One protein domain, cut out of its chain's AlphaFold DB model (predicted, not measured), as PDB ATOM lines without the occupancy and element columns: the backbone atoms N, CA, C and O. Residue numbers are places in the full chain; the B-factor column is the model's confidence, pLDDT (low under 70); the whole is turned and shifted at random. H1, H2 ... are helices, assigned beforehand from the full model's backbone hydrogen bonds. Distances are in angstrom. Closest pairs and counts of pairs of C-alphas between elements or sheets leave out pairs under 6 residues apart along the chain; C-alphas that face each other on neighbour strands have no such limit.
ATOM      1  N   ALA A  71     197.661 171.931 155.440       92.44
ATOM      2  CA  ALA A  71     196.704 171.938 156.544       92.44
ATOM      3  C   ALA A  71     196.923 173.145 157.475       92.44
ATOM      4  O   ALA A  71     195.967 173.819 157.854       92.44
ATOM      5  N   GLN A  72     198.178 173.478 157.800       94.69
ATOM      6  CA  GLN A  72     198.486 174.679 158.584       94.69
ATOM      7  C   GLN A  72     198.143 175.960 157.820       94.69
ATOM      8  O   GLN A  72     197.616 176.900 158.411       94.69
ATOM      9  N   ALA A  73     198.403 176.004 156.511       94.12
ATOM     10  CA  ALA A  73     198.012 177.128 155.667       94.12
ATOM     11  C   ALA A  73     196.488 177.336 155.667       94.12
ATOM     12  O   ALA A  73     196.034 178.472 155.807       94.12
ATOM     13  N   ALA A  74     195.711 176.253 155.574       95.56
ATOM     14  CA  ALA A  74     194.254 176.300 155.614       95.56
ATOM     15  C   ALA A  74     193.730 176.826 156.956       95.56
ATOM     16  O   ALA A  74     192.968 177.794 156.985       95.56
ATOM     17  N   VAL A  75     194.231 176.271 158.068       97.44
ATOM     18  CA  VAL A  75     193.908 176.754 159.419       97.44
ATOM     19  C   VAL A  75     194.276 178.231 159.569       97.44
ATOM     20  O   VAL A  75     193.486 178.999 160.103       97.44
ATOM     21  N   ALA A  76     195.433 178.669 159.064       96.75
ATOM     22  CA  ALA A  76     195.874 180.055 159.205       96.75
ATOM     23  C   ALA A  76     194.982 181.063 158.463       96.75
ATOM     24  O   ALA A  76     194.776 182.180 158.947       96.75
ATOM     25  N   VAL A  77     194.478 180.689 157.284       96.88
ATOM     26  CA  VAL A  77     193.556 181.527 156.505       96.88
ATOM     27  C   VAL A  77     192.220 181.648 157.232       96.88
ATOM     28  O   VAL A  77     191.776 182.763 157.501       96.88
ATOM     29  N   GLU A  78     191.613 180.528 157.622       97.94
ATOM     30  CA  GLU A  78     190.298 180.547 158.272       97.94
ATOM     31  C   GLU A  78     190.350 181.176 159.666       97.94
ATOM     32  O   GLU A  78     189.567 182.079 159.966       97.94
ATOM     33  N   ALA A  79     191.347 180.815 160.477       97.56
ATOM     34  CA  ALA A  79     191.542 181.406 161.797       97.56
ATOM     35  C   ALA A  79     191.784 182.911 161.698       97.56
ATOM     36  O   ALA A  79     191.333 183.668 162.549       97.56
ATOM     37  N   GLY A  80     192.483 183.379 160.659       96.44
ATOM     38  CA  GLY A  80     192.704 184.806 160.480       96.44
ATOM     39  C   GLY A  80     191.406 185.573 160.239       96.44
ATOM     40  O   GLY A  80     191.266 186.680 160.750       96.44
ATOM     41  N   HIS A  81     190.452 184.989 159.516       96.12
ATOM     42  CA  HIS A  81     189.140 185.594 159.321       96.12
ATOM     43  C   HIS A  81     188.258 185.522 160.567       96.12
ATOM     44  O   HIS A  81     187.650 186.533 160.902       96.12
ATOM     45  N   VAL A  82     188.244 184.387 161.272       95.94
ATOM     46  CA  VAL A  82     187.539 184.234 162.560       95.94
ATOM     47  C   VAL A  82     188.058 185.245 163.591       95.94
ATOM     48  O   VAL A  82     187.292 185.912 164.274       95.94
ATOM     49  N   LEU A  83     189.378 185.413 163.668       94.69
ATOM     50  CA  LEU A  83     190.047 186.254 164.662       94.69
ATOM     51  C   LEU A  83     190.272 187.703 164.189       94.69
ATOM     52  O   LEU A  83     190.992 188.450 164.858       94.69
ATOM     53  N   GLY A  84     189.770 188.086 163.011       94.31
ATOM     54  CA  GLY A  84     189.923 189.436 162.452       94.31
ATOM     55  C   GLY A  84     191.369 189.864 162.140       94.31
ATOM     56  O   GLY A  84     191.657 191.047 161.965       94.31
ATOM     57  N   SER A  85     192.327 188.933 162.079       94.12
ATOM     58  CA  SER A  85     193.738 189.258 161.862       94.12
ATOM     59  C   SER A  85     194.543 188.088 161.315       94.12
ATOM     60  O   SER A  85     194.720 187.059 161.971       94.12
ATOM     61  N   ALA A  86     195.175 188.302 160.160       94.81
ATOM     62  CA  ALA A  86     196.012 187.287 159.525       94.81
ATOM     63  C   ALA A  86     197.193 186.829 160.407       94.81
ATOM     64  O   ALA A  86     197.579 185.663 160.373       94.81
ATOM     65  N   LYS A  87     197.750 187.718 161.246       92.88
ATOM     66  CA  LYS A  87     198.826 187.349 162.185       92.88
ATOM     67  C   LYS A  87     198.337 186.436 163.310       92.88
ATOM     68  O   LYS A  87     199.088 185.566 163.736       92.88
ATOM     69  N   ARG A  88     197.104 186.637 163.789       94.12
ATOM     70  CA  ARG A  88     196.479 185.745 164.780       94.12
ATOM     71  C   ARG A  88     196.215 184.379 164.155       94.12
ATOM     72  O   ARG A  88     196.519 183.371 164.775       94.12
ATOM     73  N   GLY A  89     195.782 184.356 162.892       95.94
ATOM     74  CA  GLY A  89     195.620 183.121 162.127       95.94
ATOM     75  C   GLY A  89     196.907 182.298 162.014       95.94
ATOM     76  O   GLY A  89     196.895 181.099 162.274       95.94
ATOM     77  N   LEU A  90     198.047 182.937 161.724       95.38
ATOM     78  CA  LEU A  90     199.349 182.249 161.719       95.38
ATOM     79  C   LEU A  90     199.668 181.594 163.072       95.38
ATOM     80  O   LEU A  90     200.078 180.435 163.102       95.38
ATOM     81  N   ARG A  91     199.446 182.308 164.183       95.12
ATOM     82  CA  ARG A  91     199.679 181.764 165.531       95.12
ATOM     83  C   ARG A  91     198.732 180.619 165.865       95.12
ATOM     84  O   ARG A  91     199.199 179.597 166.352       95.12
ATOM     85  N   ALA A  92     197.449 180.750 165.529       96.81
ATOM     86  CA  ALA A  92     196.456 179.687 165.679       96.81
ATOM     87  C   ALA A  92     196.871 178.399 164.940       96.81
ATOM     88  O   ALA A  92     196.723 177.291 165.454       96.81
ATOM     89  N   ALA A  93     197.466 178.537 163.752       96.00
ATOM     90  CA  ALA A  93     197.978 177.414 162.970       96.00
ATOM     91  C   ALA A  93     199.331 176.853 163.455       96.00
ATOM     92  O   ALA A  93     199.803 175.846 162.917       96.00
ATOM     93  N   GLY A  94     199.974 177.492 164.439       93.69
ATOM     94  CA  GLY A  94     201.327 177.154 164.887       93.69
ATOM     95  C   GLY A  94     202.428 177.553 163.896       93.69
ATOM     96  O   GLY A  94     203.540 177.040 163.975       93.69
ATOM     97  N   ILE A  95     202.142 178.454 162.949       91.50
ATOM     98  CA  ILE A  95     203.137 178.978 162.007       91.50
ATOM     99  C   ILE A  95     203.896 180.113 162.701       91.50
ATOM    100  O   ILE A  95     203.411 181.244 162.805       91.50
ATOM    101  N   LEU A  96     205.094 179.799 163.192       78.56
ATOM    102  CA  LEU A  96     205.963 180.750 163.889       78.56
ATOM    103  C   LEU A  96     206.693 181.694 162.909       78.56
ATOM    104  O   LEU A  96     206.615 181.548 161.687       78.56
ATOM    105  N   GLY A  97     207.318 182.739 163.465       69.25
ATOM    106  CA  GLY A  97     207.743 183.967 162.780       69.25
ATOM    107  C   GLY A  97     208.486 183.805 161.444       69.25
ATOM    108  O   GLY A  97     209.200 182.841 161.202       69.25
ATOM    109  N   GLY A  98     208.320 184.802 160.566       73.69
ATOM    110  CA  GLY A  98     208.990 184.889 159.258       73.69
ATOM    111  C   GLY A  98     208.082 184.610 158.053       73.69
ATOM    112  O   GLY A  98     208.407 185.008 156.933       73.69
ATOM    113  N   THR A  99     206.913 184.002 158.269       84.62
ATOM    114  CA  THR A  99     205.904 183.837 157.212       84.62
ATOM    115  C   THR A  99     205.132 185.137 157.005       84.62
ATOM    116  O   THR A  99     204.504 185.660 157.925       84.62
ATOM    117  N   ASN A 100     205.151 185.654 155.776       87.81
ATOM    118  CA  ASN A 100     204.306 186.779 155.394       87.81
ATOM    119  C   ASN A 100     202.879 186.261 155.120       87.81
ATOM    120  O   ASN A 100     202.713 185.498 154.162       87.81
ATOM    121  N   PRO A 101     201.853 186.670 155.896       89.69
ATOM    122  CA  PRO A 101     200.481 186.224 155.671       89.69
ATOM    123  C   PRO A 101     199.997 186.524 154.247       89.69
ATOM    124  O   PRO A 101     199.229 185.751 153.693       89.69
ATOM    125  N   GLN A 102     200.517 187.561 153.591       89.12
ATOM    126  CA  GLN A 102     200.036 187.990 152.276       89.12
ATOM    127  C   GLN A 102     200.261 186.904 151.226       89.12
ATOM    128  O   GLN A 102     199.468 186.774 150.305       89.12
ATOM    129  N   VAL A 103     201.299 186.080 151.398       88.62
ATOM    130  CA  VAL A 103     201.581 184.943 150.517       88.62
ATOM    131  C   VAL A 103     200.494 183.869 150.625       88.62
ATOM    132  O   VAL A 103     200.092 183.320 149.602       88.62
ATOM    133  N   LEU A 104     199.995 183.591 151.835       90.25
ATOM    134  CA  LEU A 104     198.935 182.601 152.064       90.25
ATOM    135  C   LEU A 104     197.612 183.051 151.443       90.25
ATOM    136  O   LEU A 104     196.969 182.289 150.725       90.25
ATOM    137  N   TYR A 105     197.232 184.307 151.678       91.88
ATOM    138  CA  TYR A 105     195.970 184.854 151.183       91.88
ATOM    139  C   TYR A 105     196.008 185.087 149.667       91.88
ATOM    140  O   TYR A 105     195.059 184.722 148.976       91.88
ATOM    141  N   ALA A 106     197.121 185.582 149.112       87.88
ATOM    142  CA  ALA A 106     197.257 185.778 147.668       87.88
ATOM    143  C   ALA A 106     197.200 184.454 146.892       87.88
ATOM    144  O   ALA A 106     196.568 184.394 145.841       87.88
ATOM    145  N   ALA A 107     197.778 183.370 147.429       86.62
ATOM    146  CA  ALA A 107     197.663 182.033 146.835       86.62
ATOM    147  C   ALA A 107     196.207 181.535 146.748       86.62
ATOM    148  O   ALA A 107     195.902 180.651 145.951       86.62
ATOM    149  N   ARG A 108     195.313 182.115 147.556       90.56
ATOM    150  CA  ARG A 108     193.874 181.841 147.583       90.56
ATOM    151  C   ARG A 108     193.045 182.894 146.841       90.56
ATOM    152  O   ARG A 108     191.832 182.734 146.764       90.56
ATOM    153  N   GLY A 109     193.655 183.958 146.313       88.94
ATOM    154  CA  GLY A 109     192.929 185.097 145.742       88.94
ATOM    155  C   GLY A 109     192.152 185.913 146.784       88.94
ATOM    156  O   GLY A 109     191.135 186.515 146.460       88.94
ATOM    157  N   LEU A 110     192.601 185.908 148.041       88.62
ATOM    158  CA  LEU A 110     191.972 186.618 149.151       88.62
ATOM    159  C   LEU A 110     192.808 187.820 149.593       88.62
ATOM    160  O   LEU A 110     194.035 187.840 149.464       88.62
ATOM    161  N   ALA A 111     192.137 188.798 150.198       91.81
ATOM    162  CA  ALA A 111     192.790 189.845 150.967       91.81
ATOM    163  C   ALA A 111     192.893 189.424 152.447       91.81
ATOM    164  O   ALA A 111     191.915 188.929 153.011       91.81
ATOM    165  N   PRO A 112     194.047 189.629 153.101       92.69
ATOM    166  CA  PRO A 112     194.216 189.308 154.513       92.69
ATOM    167  C   PRO A 112     193.362 190.234 155.394       92.69
ATOM    168  O   PRO A 112     193.384 191.455 155.188       92.69
ATOM    169  N   PRO A 113     192.659 189.696 156.408       93.31
ATOM    170  CA  PRO A 113     191.887 190.495 157.346       93.31
ATOM    171  C   PRO A 113     192.812 191.424 158.132       93.31
ATOM    172  O   PRO A 113     193.909 191.045 158.571       93.31
ATOM    173  N   ARG A 114     192.362 192.669 158.277       88.19
ATOM    174  CA  ARG A 114     193.089 193.733 158.966       88.19
ATOM    175  C   ARG A 114     192.545 193.871 160.379       88.19
ATOM    176  O   ARG A 114     191.351 194.072 160.553       88.19
ATOM    177  N   ILE A 115     193.454 193.851 161.351       90.31
ATOM    178  CA  ILE A 115     193.125 194.135 162.749       90.31
ATOM    179  C   ILE A 115     192.488 195.524 162.870       90.31
ATOM    180  O   ILE A 115     193.042 196.502 162.338       90.31
ATOM    181  N   SER A 116     191.365 195.608 163.583       89.00
ATOM    182  CA  SER A 116     190.682 196.881 163.815       89.00
ATOM    183  C   SER A 116     191.530 197.820 164.690       89.00
ATOM    184  O   SER A 116     192.430 197.369 165.415       89.00
ATOM    185  N   PRO A 117     191.303 199.145 164.628       90.94
ATOM    186  CA  PRO A 117     191.957 200.093 165.527       90.94
ATOM    187  C   PRO A 117     191.735 199.765 167.012       90.94
ATOM    188  O   PRO A 117     192.668 199.867 167.810       90.94
ATOM    189  N   GLU A 118     190.535 199.324 167.377       91.12
ATOM    190  CA  GLU A 118     190.138 198.985 168.745       91.12
ATOM    191  C   GLU A 118     190.905 197.754 169.237       91.12
ATOM    192  O   GLU A 118     191.582 197.805 170.267       91.12
ATOM    193  N   GLU A 119     190.900 196.670 168.458       90.50
ATOM    194  CA  GLU A 119     191.646 195.452 168.784       90.50
ATOM    195  C   GLU A 119     193.155 195.700 168.839       90.50
ATOM    196  O   GLU A 119     193.870 195.082 169.636       90.50
ATOM    197  N   ARG A 120     193.661 196.618 168.006       90.94
ATOM    198  CA  ARG A 120     195.063 197.037 168.041       90.94
ATOM    199  C   ARG A 120     195.401 197.717 169.363       90.94
ATOM    200  O   ARG A 120     196.413 197.364 169.959       90.94
ATOM    201  N   ARG A 121     194.556 198.633 169.852       93.62
ATOM    202  CA  ARG A 121     194.745 199.284 171.162       93.62
ATOM    203  C   ARG A 121     194.742 198.263 172.297       93.62
ATOM    204  O   ARG A 121     195.619 198.311 173.159       93.62
ATOM    205  N   VAL A 122     193.815 197.302 172.268       91.94
ATOM    206  CA  VAL A 122     193.785 196.196 173.240       91.94
ATOM    207  C   VAL A 122     195.084 195.391 173.184       91.94
ATOM    208  O   VAL A 122     195.701 195.171 174.221       91.94
ATOM    209  N   ALA A 123     195.546 195.012 171.987       90.19
ATOM    210  CA  ALA A 123     196.800 194.280 171.806       90.19
ATOM    211  C   ALA A 123     198.010 195.027 172.381       90.19
ATOM    212  O   ALA A 123     198.828 194.426 173.071       90.19
ATOM    213  N   THR A 124     198.108 196.330 172.113       93.25
ATOM    214  CA  THR A 124     199.191 197.174 172.625       93.25
ATOM    215  C   THR A 124     199.171 197.237 174.146       93.25
ATOM    216  O   THR A 124     200.210 197.043 174.767       93.25
ATOM    217  N   ARG A 125     198.000 197.452 174.756       94.94
ATOM    218  CA  ARG A 125     197.856 197.489 176.217       94.94
ATOM    219  C   ARG A 125     198.264 196.166 176.869       94.94
ATOM    220  O   ARG A 125     199.019 196.192 177.830       94.94
ATOM    221  N   LEU A 126     197.825 195.031 176.320       93.19
ATOM    222  CA  LEU A 126     198.217 193.707 176.820       93.19
ATOM    223  C   LEU A 126     199.729 193.482 176.710       93.19
ATOM    224  O   LEU A 126     200.349 193.002 177.651       93.19
ATOM    225  N   ALA A 127     200.341 193.889 175.596       91.38
ATOM    226  CA  ALA A 127     201.788 193.781 175.423       91.38
ATOM    227  C   ALA A 127     202.572 194.681 176.397       91.38
ATOM    228  O   ALA A 127     203.667 194.317 176.820       91.38
ATOM    229  N   LEU A 128     202.038 195.856 176.747       94.88
ATOM    230  CA  LEU A 128     202.630 196.729 177.764       94.88
ATOM    231  C   LEU A 128     202.515 196.120 179.166       94.88
ATOM    232  O   LEU A 128     203.503 196.132 179.892       94.88
ATOM    233  N   ALA A 129     201.361 195.542 179.516       92.62
ATOM    234  CA  ALA A 129     201.173 194.833 180.783       92.62
ATOM    235  C   ALA A 129     202.137 193.640 180.912       92.62
ATOM    236  O   ALA A 129     202.839 193.523 181.913       92.62
ATOM    237  N   ALA A 130     202.287 192.843 179.848       92.75
ATOM    238  CA  ALA A 130     203.230 191.725 179.815       92.75
ATOM    239  C   ALA A 130     204.681 192.176 180.035       92.75
ATOM    240  O   ALA A 130     205.418 191.561 180.801       92.75
ATOM    241  N   LYS A 131     205.092 193.292 179.414       93.31
ATOM    242  CA  LYS A 131     206.416 193.897 179.650       93.31
ATOM    243  C   LYS A 131     206.595 194.417 181.075       93.31
ATOM    244  O   LYS A 131     207.721 194.448 181.557       93.31
ATOM    245  N   ALA A 132     205.508 194.827 181.721       94.00
ATOM    246  CA  ALA A 132     205.489 195.246 183.118       94.00
ATOM    247  C   ALA A 132     205.397 194.063 184.106       94.00
ATOM    248  O   ALA A 132     205.346 194.296 185.309       94.00
ATOM    249  N   GLY A 133     205.397 192.814 183.620       94.31
ATOM    250  CA  GLY A 133     205.390 191.606 184.448       94.31
ATOM    251  C   GLY A 133     204.026 190.933 184.618       94.31
ATOM    252  O   GLY A 133     203.951 189.937 185.329       94.31
ATOM    253  N   ASP A 134     202.972 191.413 183.951       93.75
ATOM    254  CA  ASP A 134     201.644 190.781 183.942       93.75
ATOM    255  C   ASP A 134     201.280 190.258 182.536       93.75
ATOM    256  O   ASP A 134     200.637 190.958 181.743       93.75
ATOM    257  N   PRO A 135     201.715 189.035 182.172       92.81
ATOM    258  CA  PRO A 135     201.433 188.446 180.865       92.81
ATOM    259  C   PRO A 135     200.038 187.816 180.768       92.81
ATOM    260  O   PRO A 135     199.639 187.414 179.675       92.81
ATOM    261  N   SER A 136     199.276 187.755 181.864       93.19
ATOM    262  CA  SER A 136     198.058 186.940 181.983       93.19
ATOM    263  C   SER A 136     197.059 187.176 180.844       93.19
ATOM    264  O   SER A 136     196.602 186.237 180.192       93.19
ATOM    265  N   GLY A 137     196.769 188.437 180.518       89.50
ATOM    266  CA  GLY A 137     195.848 188.771 179.431       89.50
ATOM    267  C   GLY A 137     196.389 188.440 178.033       89.50
ATOM    268  O   GLY A 137     195.614 188.144 177.119       89.50
ATOM    269  N   GLN A 138     197.710 188.464 177.842       91.06
ATOM    270  CA  GLN A 138     198.336 188.016 176.597       91.06
ATOM    271  C   GLN A 138     198.278 186.487 176.471       91.06
ATOM    272  O   GLN A 138     197.994 185.991 175.378       91.06
ATOM    273  N   ASP A 139     198.475 185.765 177.572       92.81
ATOM    274  CA  ASP A 139     198.428 184.302 177.613       92.81
ATOM    275  C   ASP A 139     197.014 183.779 177.369       92.81
ATOM    276  O   ASP A 139     196.827 182.911 176.518       92.81
ATOM    277  N   VAL A 140     195.997 184.378 178.001       94.12
ATOM    278  CA  VAL A 140     194.579 184.067 177.736       94.12
ATOM    279  C   VAL A 140     194.247 184.266 176.259       94.12
ATOM    280  O   VAL A 140     193.625 183.412 175.621       94.12
ATOM    281  N   ARG A 141     194.708 185.373 175.670       92.88
ATOM    282  CA  ARG A 141     194.490 185.642 174.247       92.88
ATOM    283  C   ARG A 141     195.177 184.606 173.362       92.88
ATOM    284  O   ARG A 141     194.572 184.152 172.394       92.88
ATOM    285  N   LEU A 142     196.427 184.256 173.655       93.69
ATOM    286  CA  LEU A 142     197.165 183.257 172.888       93.69
ATOM    287  C   LEU A 142     196.518 181.872 173.015       93.69
ATOM    288  O   LEU A 142     196.365 181.187 172.006       93.69
ATOM    289  N   ALA A 143     196.088 181.488 174.216       95.56
ATOM    290  CA  ALA A 143     195.385 180.236 174.466       95.56
ATOM    291  C   ALA A 143     194.105 180.136 173.626       95.56
ATOM    292  O   ALA A 143     193.885 179.117 172.970       95.56
ATOM    293  N   HIS A 144     193.318 181.215 173.559       96.62
ATOM    294  CA  HIS A 144     192.132 181.269 172.705       96.62
ATOM    295  C   HIS A 144     192.479 181.182 171.208       96.62
ATOM    296  O   HIS A 144     191.833 180.446 170.466       96.62
ATOM    297  N   GLU A 145     193.532 181.865 170.742       96.81
ATOM    298  CA  GLU A 145     193.994 181.749 169.348       96.81
ATOM    299  C   GLU A 145     194.381 180.300 168.999       96.81
ATOM    300  O   GLU A 145     194.000 179.791 167.944       96.81
ATOM    301  N   LEU A 146     195.089 179.609 169.896       97.25
ATOM    302  CA  LEU A 146     195.449 178.199 169.726       97.25
ATOM    303  C   LEU A 146     194.224 177.276 169.758       97.25
ATOM    304  O   LEU A 146     194.168 176.322 168.983       97.25
ATOM    305  N   ALA A 147     193.241 177.566 170.612       97.62
ATOM    306  CA  ALA A 147     191.991 176.819 170.687       97.62
ATOM    307  C   ALA A 147     191.179 176.920 169.387       97.62
ATOM    308  O   ALA A 147     190.787 175.898 168.829       97.62
ATOM    309  N   VAL A 148     191.043 178.126 168.820       98.19
ATOM    310  CA  VAL A 148     190.433 178.334 167.492       98.19
ATOM    311  C   VAL A 148     191.168 177.533 166.416       98.19
ATOM    312  O   VAL A 148     190.547 176.904 165.559       98.19
ATOM    313  N   GLY A 149     192.500 177.492 166.481       97.69
ATOM    314  CA  GLY A 149     193.310 176.678 165.577       97.69
ATOM    315  C   GLY A 149     193.058 175.169 165.688       97.69
ATOM    316  O   GLY A 149     193.111 174.474 164.671       97.69
ATOM    317  N   ARG A 150     192.786 174.643 166.892       97.69
ATOM    318  CA  ARG A 150     192.429 173.226 167.098       97.69
ATOM    319  C   ARG A 150     191.067 172.895 166.502       97.69
ATOM    320  O   ARG A 150     191.006 172.003 165.658       97.69
ATOM    321  N   VAL A 151     190.043 173.688 166.820       97.69
ATOM    322  CA  VAL A 151     188.690 173.561 166.247       97.69
ATOM    323  C   VAL A 151     188.747 173.562 164.715       97.69
ATOM    324  O   VAL A 151     188.196 172.679 164.057       97.69
ATOM    325  N   LEU A 152     189.485 174.501 164.114       97.81
ATOM    326  CA  LEU A 152     189.622 174.578 162.656       97.81
ATOM    327  C   LEU A 152     190.357 173.382 162.046       97.81
ATOM    328  O   LEU A 152     190.029 172.956 160.943       97.81
ATOM    329  N   ARG A 153     191.341 172.813 162.747       97.06
ATOM    330  CA  ARG A 153     192.058 171.626 162.268       97.06
ATOM    331  C   ARG A 153     191.144 170.404 162.219       97.06
ATOM    332  O   ARG A 153     191.188 169.673 161.234       97.06
ATOM    333  N   VAL A 154     190.320 170.213 163.249       95.75
ATOM    334  CA  VAL A 154     189.329 169.130 163.305       95.75
ATOM    335  C   VAL A 154     188.280 169.319 162.210       95.75
ATOM    336  O   VAL A 154     188.046 168.423 161.407       95.75
ATOM    337  N   THR A 155     187.702 170.514 162.114       95.62
ATOM    338  CA  THR A 155     186.595 170.788 161.183       95.62
ATOM    339  C   THR A 155     186.996 170.729 159.715       95.62
ATOM    340  O   THR A 155     186.275 170.147 158.909       95.62
ATOM    341  N   LEU A 156     188.162 171.268 159.347       95.00
ATOM    342  CA  LEU A 156     188.645 171.214 157.964       95.00
ATOM    343  C   LEU A 156     188.975 169.784 157.517       95.00
ATOM    344  O   LEU A 156     188.847 169.485 156.331       95.00
ATOM    345  N   ALA A 157     189.357 168.897 158.443       93.88
ATOM    346  CA  ALA A 157     189.602 167.488 158.137       93.88
ATOM    347  C   ALA A 157     188.316 166.727 157.758       93.88
ATOM    348  O   ALA A 157     188.391 165.750 157.015       93.88
ATOM    349  N   LEU A 158     187.143 167.201 158.196       93.75
ATOM    350  CA  LEU A 158     185.840 166.621 157.841       93.75
ATOM    351  C   LEU A 158     185.394 166.976 156.413       93.75
ATOM    352  O   LEU A 158     184.447 166.389 155.897       93.75
ATOM    353  N   VAL A 159     186.072 167.921 155.752       92.62
ATOM    354  CA  VAL A 159     185.755 168.359 154.387       92.62
ATOM    355  C   VAL A 159     186.953 168.064 153.474       92.62
ATOM    356  O   VAL A 159     187.781 168.947 153.228       92.62
ATOM    357  N   PRO A 160     187.067 166.829 152.947       83.69
ATOM    358  CA  PRO A 160     188.252 166.389 152.205       83.69
ATOM    359  C   PRO A 160     188.434 167.126 150.874       83.69
ATOM    360  O   PRO A 160     189.556 167.326 150.415       83.69
ATOM    361  N   THR A 161     187.336 167.565 150.251       90.69
ATOM    362  CA  THR A 161     187.386 168.335 149.004       90.69
ATOM    363  C   THR A 161     187.239 169.820 149.302       90.69
ATOM    364  O   THR A 161     186.145 170.306 149.583       90.69
ATOM    365  N   GLN A 162     188.350 170.546 149.208       92.56
ATOM    366  CA  GLN A 162     188.392 171.989 149.418       92.56
ATOM    367  C   GLN A 162     188.414 172.740 148.078       92.56
ATOM    368  O   GLN A 162     189.068 172.293 147.129       92.56
ATOM    369  N   PRO A 163     187.747 173.904 147.970       87.62
ATOM    370  CA  PRO A 163     187.867 174.740 146.782       87.62
ATOM    371  C   PRO A 163     189.324 175.183 146.607       87.62
ATOM    372  O   PRO A 163     190.024 175.425 147.592       87.62
ATOM    373  N   ARG A 164     189.798 175.316 145.360       85.00
ATOM    374  CA  ARG A 164     191.200 175.688 145.056       85.00
ATOM    375  C   ARG A 164     191.527 177.154 145.363       85.00
ATOM    376  O   ARG A 164     192.684 177.467 145.637       85.00
ATOM    377  N   THR A 165     190.527 178.027 145.349       87.75
ATOM    378  CA  THR A 165     190.623 179.463 145.649       87.75
ATOM    379  C   THR A 165     189.494 179.881 146.592       87.75
ATOM    380  O   THR A 165     188.589 179.096 146.875       87.75
ATOM    381  N   GLY A 166     189.558 181.108 147.109       88.56
ATOM    382  CA  GLY A 166     188.574 181.639 148.045       88.56
ATOM    383  C   GLY A 166     188.738 181.091 149.464       88.56
ATOM    384  O   GLY A 166     189.800 180.587 149.841       88.56
ATOM    385  N   ARG A 167     187.684 181.212 150.269       92.94
ATOM    386  CA  ARG A 167     187.629 180.654 151.629       92.94
ATOM    387  C   ARG A 167     187.539 179.132 151.596       92.94
ATOM    388  O   ARG A 167     187.055 178.561 150.619       92.94
ATOM    389  N   TYR A 168     188.051 178.485 152.633       93.25
ATOM    390  CA  TYR A 168     187.840 177.056 152.834       93.25
ATOM    391  C   TYR A 168     186.391 176.804 153.244       93.25
ATOM    392  O   TYR A 168     185.731 177.667 153.824       93.25
ATOM    393  N   ARG A 169     185.885 175.620 152.905       93.62
ATOM    394  CA  ARG A 169     184.536 175.210 153.284       93.62
ATOM    395  C   ARG A 169     184.597 174.538 154.652       93.62
ATOM    396  O   ARG A 169     185.355 173.584 154.829       93.62
ATOM    397  N   LEU A 170     183.790 175.040 155.581       93.56
ATOM    398  CA  LEU A 170     183.520 174.390 156.861       93.56
ATOM    399  C   LEU A 170     182.380 173.369 156.695       93.56
ATOM    400  O   LEU A 170     181.532 173.554 155.814       93.56
ATOM    401  N   PRO A 171     182.375 172.280 157.481       92.38
ATOM    402  CA  PRO A 171     181.288 171.308 157.467       92.38
ATOM    403  C   PRO A 171     179.972 171.953 157.943       92.38
ATOM    404  O   PRO A 171     180.013 172.956 158.663       92.38
ATOM    405  N   PRO A 172     178.809 171.401 157.551       90.50
ATOM    406  CA  PRO A 172     177.531 171.817 158.117       90.50
ATOM    407  C   PRO A 172     177.488 171.546 159.626       90.50
ATOM    408  O   PRO A 172     178.187 170.670 160.136       90.50
ATOM    409  N   VAL A 173     176.647 172.298 160.336       90.50
ATOM    410  CA  VAL A 173     176.398 172.088 161.763       90.50
ATOM    411  C   VAL A 173     175.470 170.888 161.929       90.50
ATOM    412  O   VAL A 173     174.261 170.999 161.752       90.50
ATOM    413  N   ASP A 174     176.049 169.727 162.220       89.19
ATOM    414  CA  ASP A 174     175.327 168.474 162.423       89.19
ATOM    415  C   ASP A 174     175.887 167.672 163.615       89.19
ATOM    416  O   ASP A 174     176.834 168.080 164.297       89.19
ATOM    417  N   ALA A 175     175.293 166.506 163.880       88.38
ATOM    418  CA  ALA A 175     175.721 165.627 164.967       88.38
ATOM    419  C   ALA A 175     177.166 165.116 164.799       88.38
ATOM    420  O   ALA A 175     177.850 164.893 165.799       88.38
ATOM    421  N   ASN A 176     177.655 164.961 163.563       88.94
ATOM    422  CA  ASN A 176     179.027 164.518 163.308       88.94
ATOM    423  C   ASN A 176     180.025 165.611 163.687       88.94
ATOM    424  O   ASN A 176     181.042 165.326 164.320       88.94
ATOM    425  N   LEU A 177     179.719 166.865 163.343       92.38
ATOM    426  CA  LEU A 177     180.505 168.013 163.771       92.38
ATOM    427  C   LEU A 177     180.511 168.144 165.299       92.38
ATOM    428  O   LEU A 177     181.576 168.307 165.891       92.38
ATOM    429  N   ALA A 178     179.341 168.044 165.935       90.00
ATOM    430  CA  ALA A 178     179.218 168.136 167.388       90.00
ATOM    431  C   ALA A 178     180.045 167.051 168.099       90.00
ATOM    432  O   ALA A 178     180.776 167.350 169.043       90.00
ATOM    433  N   ALA A 179     179.992 165.810 167.605       91.06
ATOM    434  CA  ALA A 179     180.801 164.712 168.124       91.06
ATOM    435  C   ALA A 179     182.306 164.951 167.924       91.06
ATOM    436  O   ALA A 179     183.093 164.699 168.832       91.06
ATOM    437  N   ALA A 180     182.718 165.472 166.763       91.62
ATOM    438  CA  ALA A 180     184.126 165.748 166.472       91.62
ATOM    439  C   ALA A 180     184.710 166.877 167.338       91.62
ATOM    440  O   ALA A 180     185.904 166.876 167.627       91.62
ATOM    441  N   LEU A 181     183.878 167.838 167.747       93.69
ATOM    442  CA  LEU A 181     184.267 168.966 168.597       93.69
ATOM    443  C   LEU A 181     184.081 168.697 170.098       93.69
ATOM    444  O   LEU A 181     184.324 169.591 170.912       93.69
ATOM    445  N   ALA A 182     183.666 167.486 170.481       91.75
ATOM    446  CA  ALA A 182     183.502 167.118 171.879       91.75
ATOM    447  C   ALA A 182     184.841 167.251 172.631       91.75
ATOM    448  O   ALA A 182     185.811 166.554 172.338       91.75
ATOM    449  N   GLY A 183     184.889 168.158 173.612       90.50
ATOM    450  CA  GLY A 183     186.086 168.436 174.414       90.50
ATOM    451  C   GLY A 183     186.936 169.619 173.935       90.50
ATOM    452  O   GLY A 183     187.930 169.940 174.587       90.50
ATOM    453  N   GLU A 184     186.557 170.295 172.848       94.62
ATOM    454  CA  GLU A 184     187.188 171.559 172.451       94.62
ATOM    455  C   GLU A 184     186.619 172.763 173.227       94.62
ATOM    456  O   GLU A 184     185.561 172.707 173.855       94.62
ATOM    457  N   ASP A 185     187.350 173.880 173.199       94.88
ATOM    458  CA  ASP A 185     186.993 175.107 173.919       94.88
ATOM    459  C   ASP A 185     185.694 175.730 173.380       94.88
ATOM    460  O   ASP A 185     185.603 176.090 172.204       94.88
ATOM    461  N   ALA A 186     184.699 175.913 174.252       93.38
ATOM    462  CA  ALA A 186     183.379 176.409 173.860       93.38
ATOM    463  C   ALA A 186     183.426 177.813 173.229       93.38
ATOM    464  O   ALA A 186     182.697 178.086 172.274       93.38
ATOM    465  N   ALA A 187     184.306 178.698 173.711       94.44
ATOM    466  CA  ALA A 187     184.458 180.034 173.140       94.44
ATOM    467  C   ALA A 187     185.093 179.984 171.740       94.44
ATOM    468  O   ALA A 187     184.714 180.755 170.859       94.44
ATOM    469  N   ALA A 188     186.034 179.068 171.505       95.94
ATOM    470  CA  ALA A 188     186.603 178.817 170.188       95.94
ATOM    471  C   ALA A 188     185.583 178.205 169.219       95.94
ATOM    472  O   ALA A 188     185.528 178.631 168.065       95.94
ATOM    473  N   ILE A 189     184.752 177.259 169.677       95.06
ATOM    474  CA  ILE A 189     183.656 176.693 168.874       95.06
ATOM    475  C   ILE A 189     182.690 177.808 168.464       95.06
ATOM    476  O   ILE A 189     182.431 177.966 167.275       95.06
ATOM    477  N   ALA A 190     182.240 178.630 169.415       94.19
ATOM    478  CA  ALA A 190     181.347 179.758 169.151       94.19
ATOM    479  C   ALA A 190     181.962 180.805 168.207       94.19
ATOM    480  O   ALA A 190     181.252 181.423 167.419       94.19
ATOM    481  N   ALA A 191     183.282 181.006 168.252       94.19
ATOM    482  CA  ALA A 191     183.962 181.912 167.330       94.19
ATOM    483  C   ALA A 191     183.984 181.376 165.886       94.19
ATOM    484  O   ALA A 191     183.881 182.157 164.941       94.19
ATOM    485  N   VAL A 192     184.138 180.059 165.701       95.19
ATOM    486  CA  VAL A 192     184.175 179.421 164.370       95.19
ATOM    487  C   VAL A 192     182.764 179.194 163.812       95.19
ATOM    488  O   VAL A 192     182.548 179.384 162.617       95.19
ATOM    489  N   PHE A 193     181.814 178.830 164.673       92.50
ATOM    490  CA  PHE A 193     180.418 178.540 164.351       92.50
ATOM    491  C   PHE A 193     179.492 179.420 165.206       92.50
ATOM    492  O   PHE A 193     178.942 178.947 166.205       92.50
ATOM    493  N   PRO A 194     179.314 180.702 164.845       85.00
ATOM    494  CA  PRO A 194     178.512 181.634 165.638       85.00
ATOM    495  C   PRO A 194     177.050 181.194 165.775       85.00
ATOM    496  O   PRO A 194     176.443 181.426 166.819       85.00
ATOM    497  N   ASP A 195     176.514 180.495 164.774       77.88
ATOM    498  CA  ASP A 195     175.119 180.048 164.761       77.88
ATOM    499  C   ASP A 195     174.839 178.970 165.829       77.88
ATOM    500  O   ASP A 195     173.771 178.972 166.434       77.88
ATOM    501  N   ILE A 196     175.832 178.136 166.179       71.00
ATOM    502  CA  ILE A 196     175.717 177.153 167.281       71.00
ATOM    503  C   ILE A 196     175.521 177.860 168.627       71.00
ATOM    504  O   ILE A 196     174.799 177.384 169.500       71.00
TER     505      ILE A 196
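What this domain is: This is residues 71 to 196 of the 201 residues of an uncharacterized protein of Methylorubrum extorquens (UniProt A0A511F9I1). One long helix, H5, runs as a beam through the domain, with H1 and H2 packed across one side of it and the short H7 on another side. H4 makes a V with the first end of H5, H3 packs on H1 and H2, and H6 sits near the last end of H5, past a long looping link. The printed part has 126 residues with seven named helices, H1 to H7 in that order along the chain, and no named strand; it is all helix. The whole is compact, with a radius of gyration of the C-alphas of 15.0 A and spans of 46 by 33 by 23 A.

Where its parts are: H1, residues 71 to 82, begins at C-alpha 71 (196.704, 171.938, 156.544) and is 16.5 A long from first to last C-alpha. H2 is residues 86 to 92, 9.8 A, and H3 is residues 101 to 106, 8.6 A. H4, residues 117 to 131, measures 21.1 A. H5, residues 136 to 157, measures 31.9 A, from C-alpha 136 (198.058, 186.940, 181.983) to C-alpha 157 (189.602, 167.488, 158.137). H6 is residues 175 to 180, 8.5 A. H7, residues 186 to 192, is 10.0 A long and ends at C-alpha 192 (184.175, 179.421, 164.370).

How they stand to each other: The hub is H5, which touches five helices. H1 touches it at a steep tilt of 59 degrees, opposite ways, with C-alphas of Val 75 and Leu 152 closest at 5.8 A. H2 is about perpendicular to H5, at 84 degrees, and touches residues 142 to 150 of it alone; the closest C-alphas, of Ala 92 and Gly 149, are 4.4 A apart. H1 and H2 touch, their closest C-alphas being those of Gly 80 and Gly 89, 3.7 A apart. H3 only just touches H1, with 3 pairs of C-alphas within 8 A, the closest those of Ala 73 and Leu 104 at 6.6 A; it only just touches H2 too, also with 3 pairs, the closest those of Ala 86 and Pro 101 at 6.0 A. H4 touches H5 with residues 126 to 130 alone, closest at the C-alphas of Leu 126 and Gln 138, 5.7 A. H7 touches H5 at a steep tilt of 62 degrees, the same way; the C-alphas of Val 148 and Ala 188 are closest at 4.7 A. H6 only just touches H5, with 3 pairs, the closest those of Val 154 and Ala 180 at 7.0 A. In the seven helices every O i to N i+4 pair is within hydrogen-bond range.

The domain as a whole: The two C-alphas farthest apart, of Ala 132 and Thr 161, are 47.1 A apart. The printed part has no cut. The link from H5 to H6, residues 158 to 174, is long. The mean pLDDT of the printed part is 92.1, and residue 97 alone is under 70.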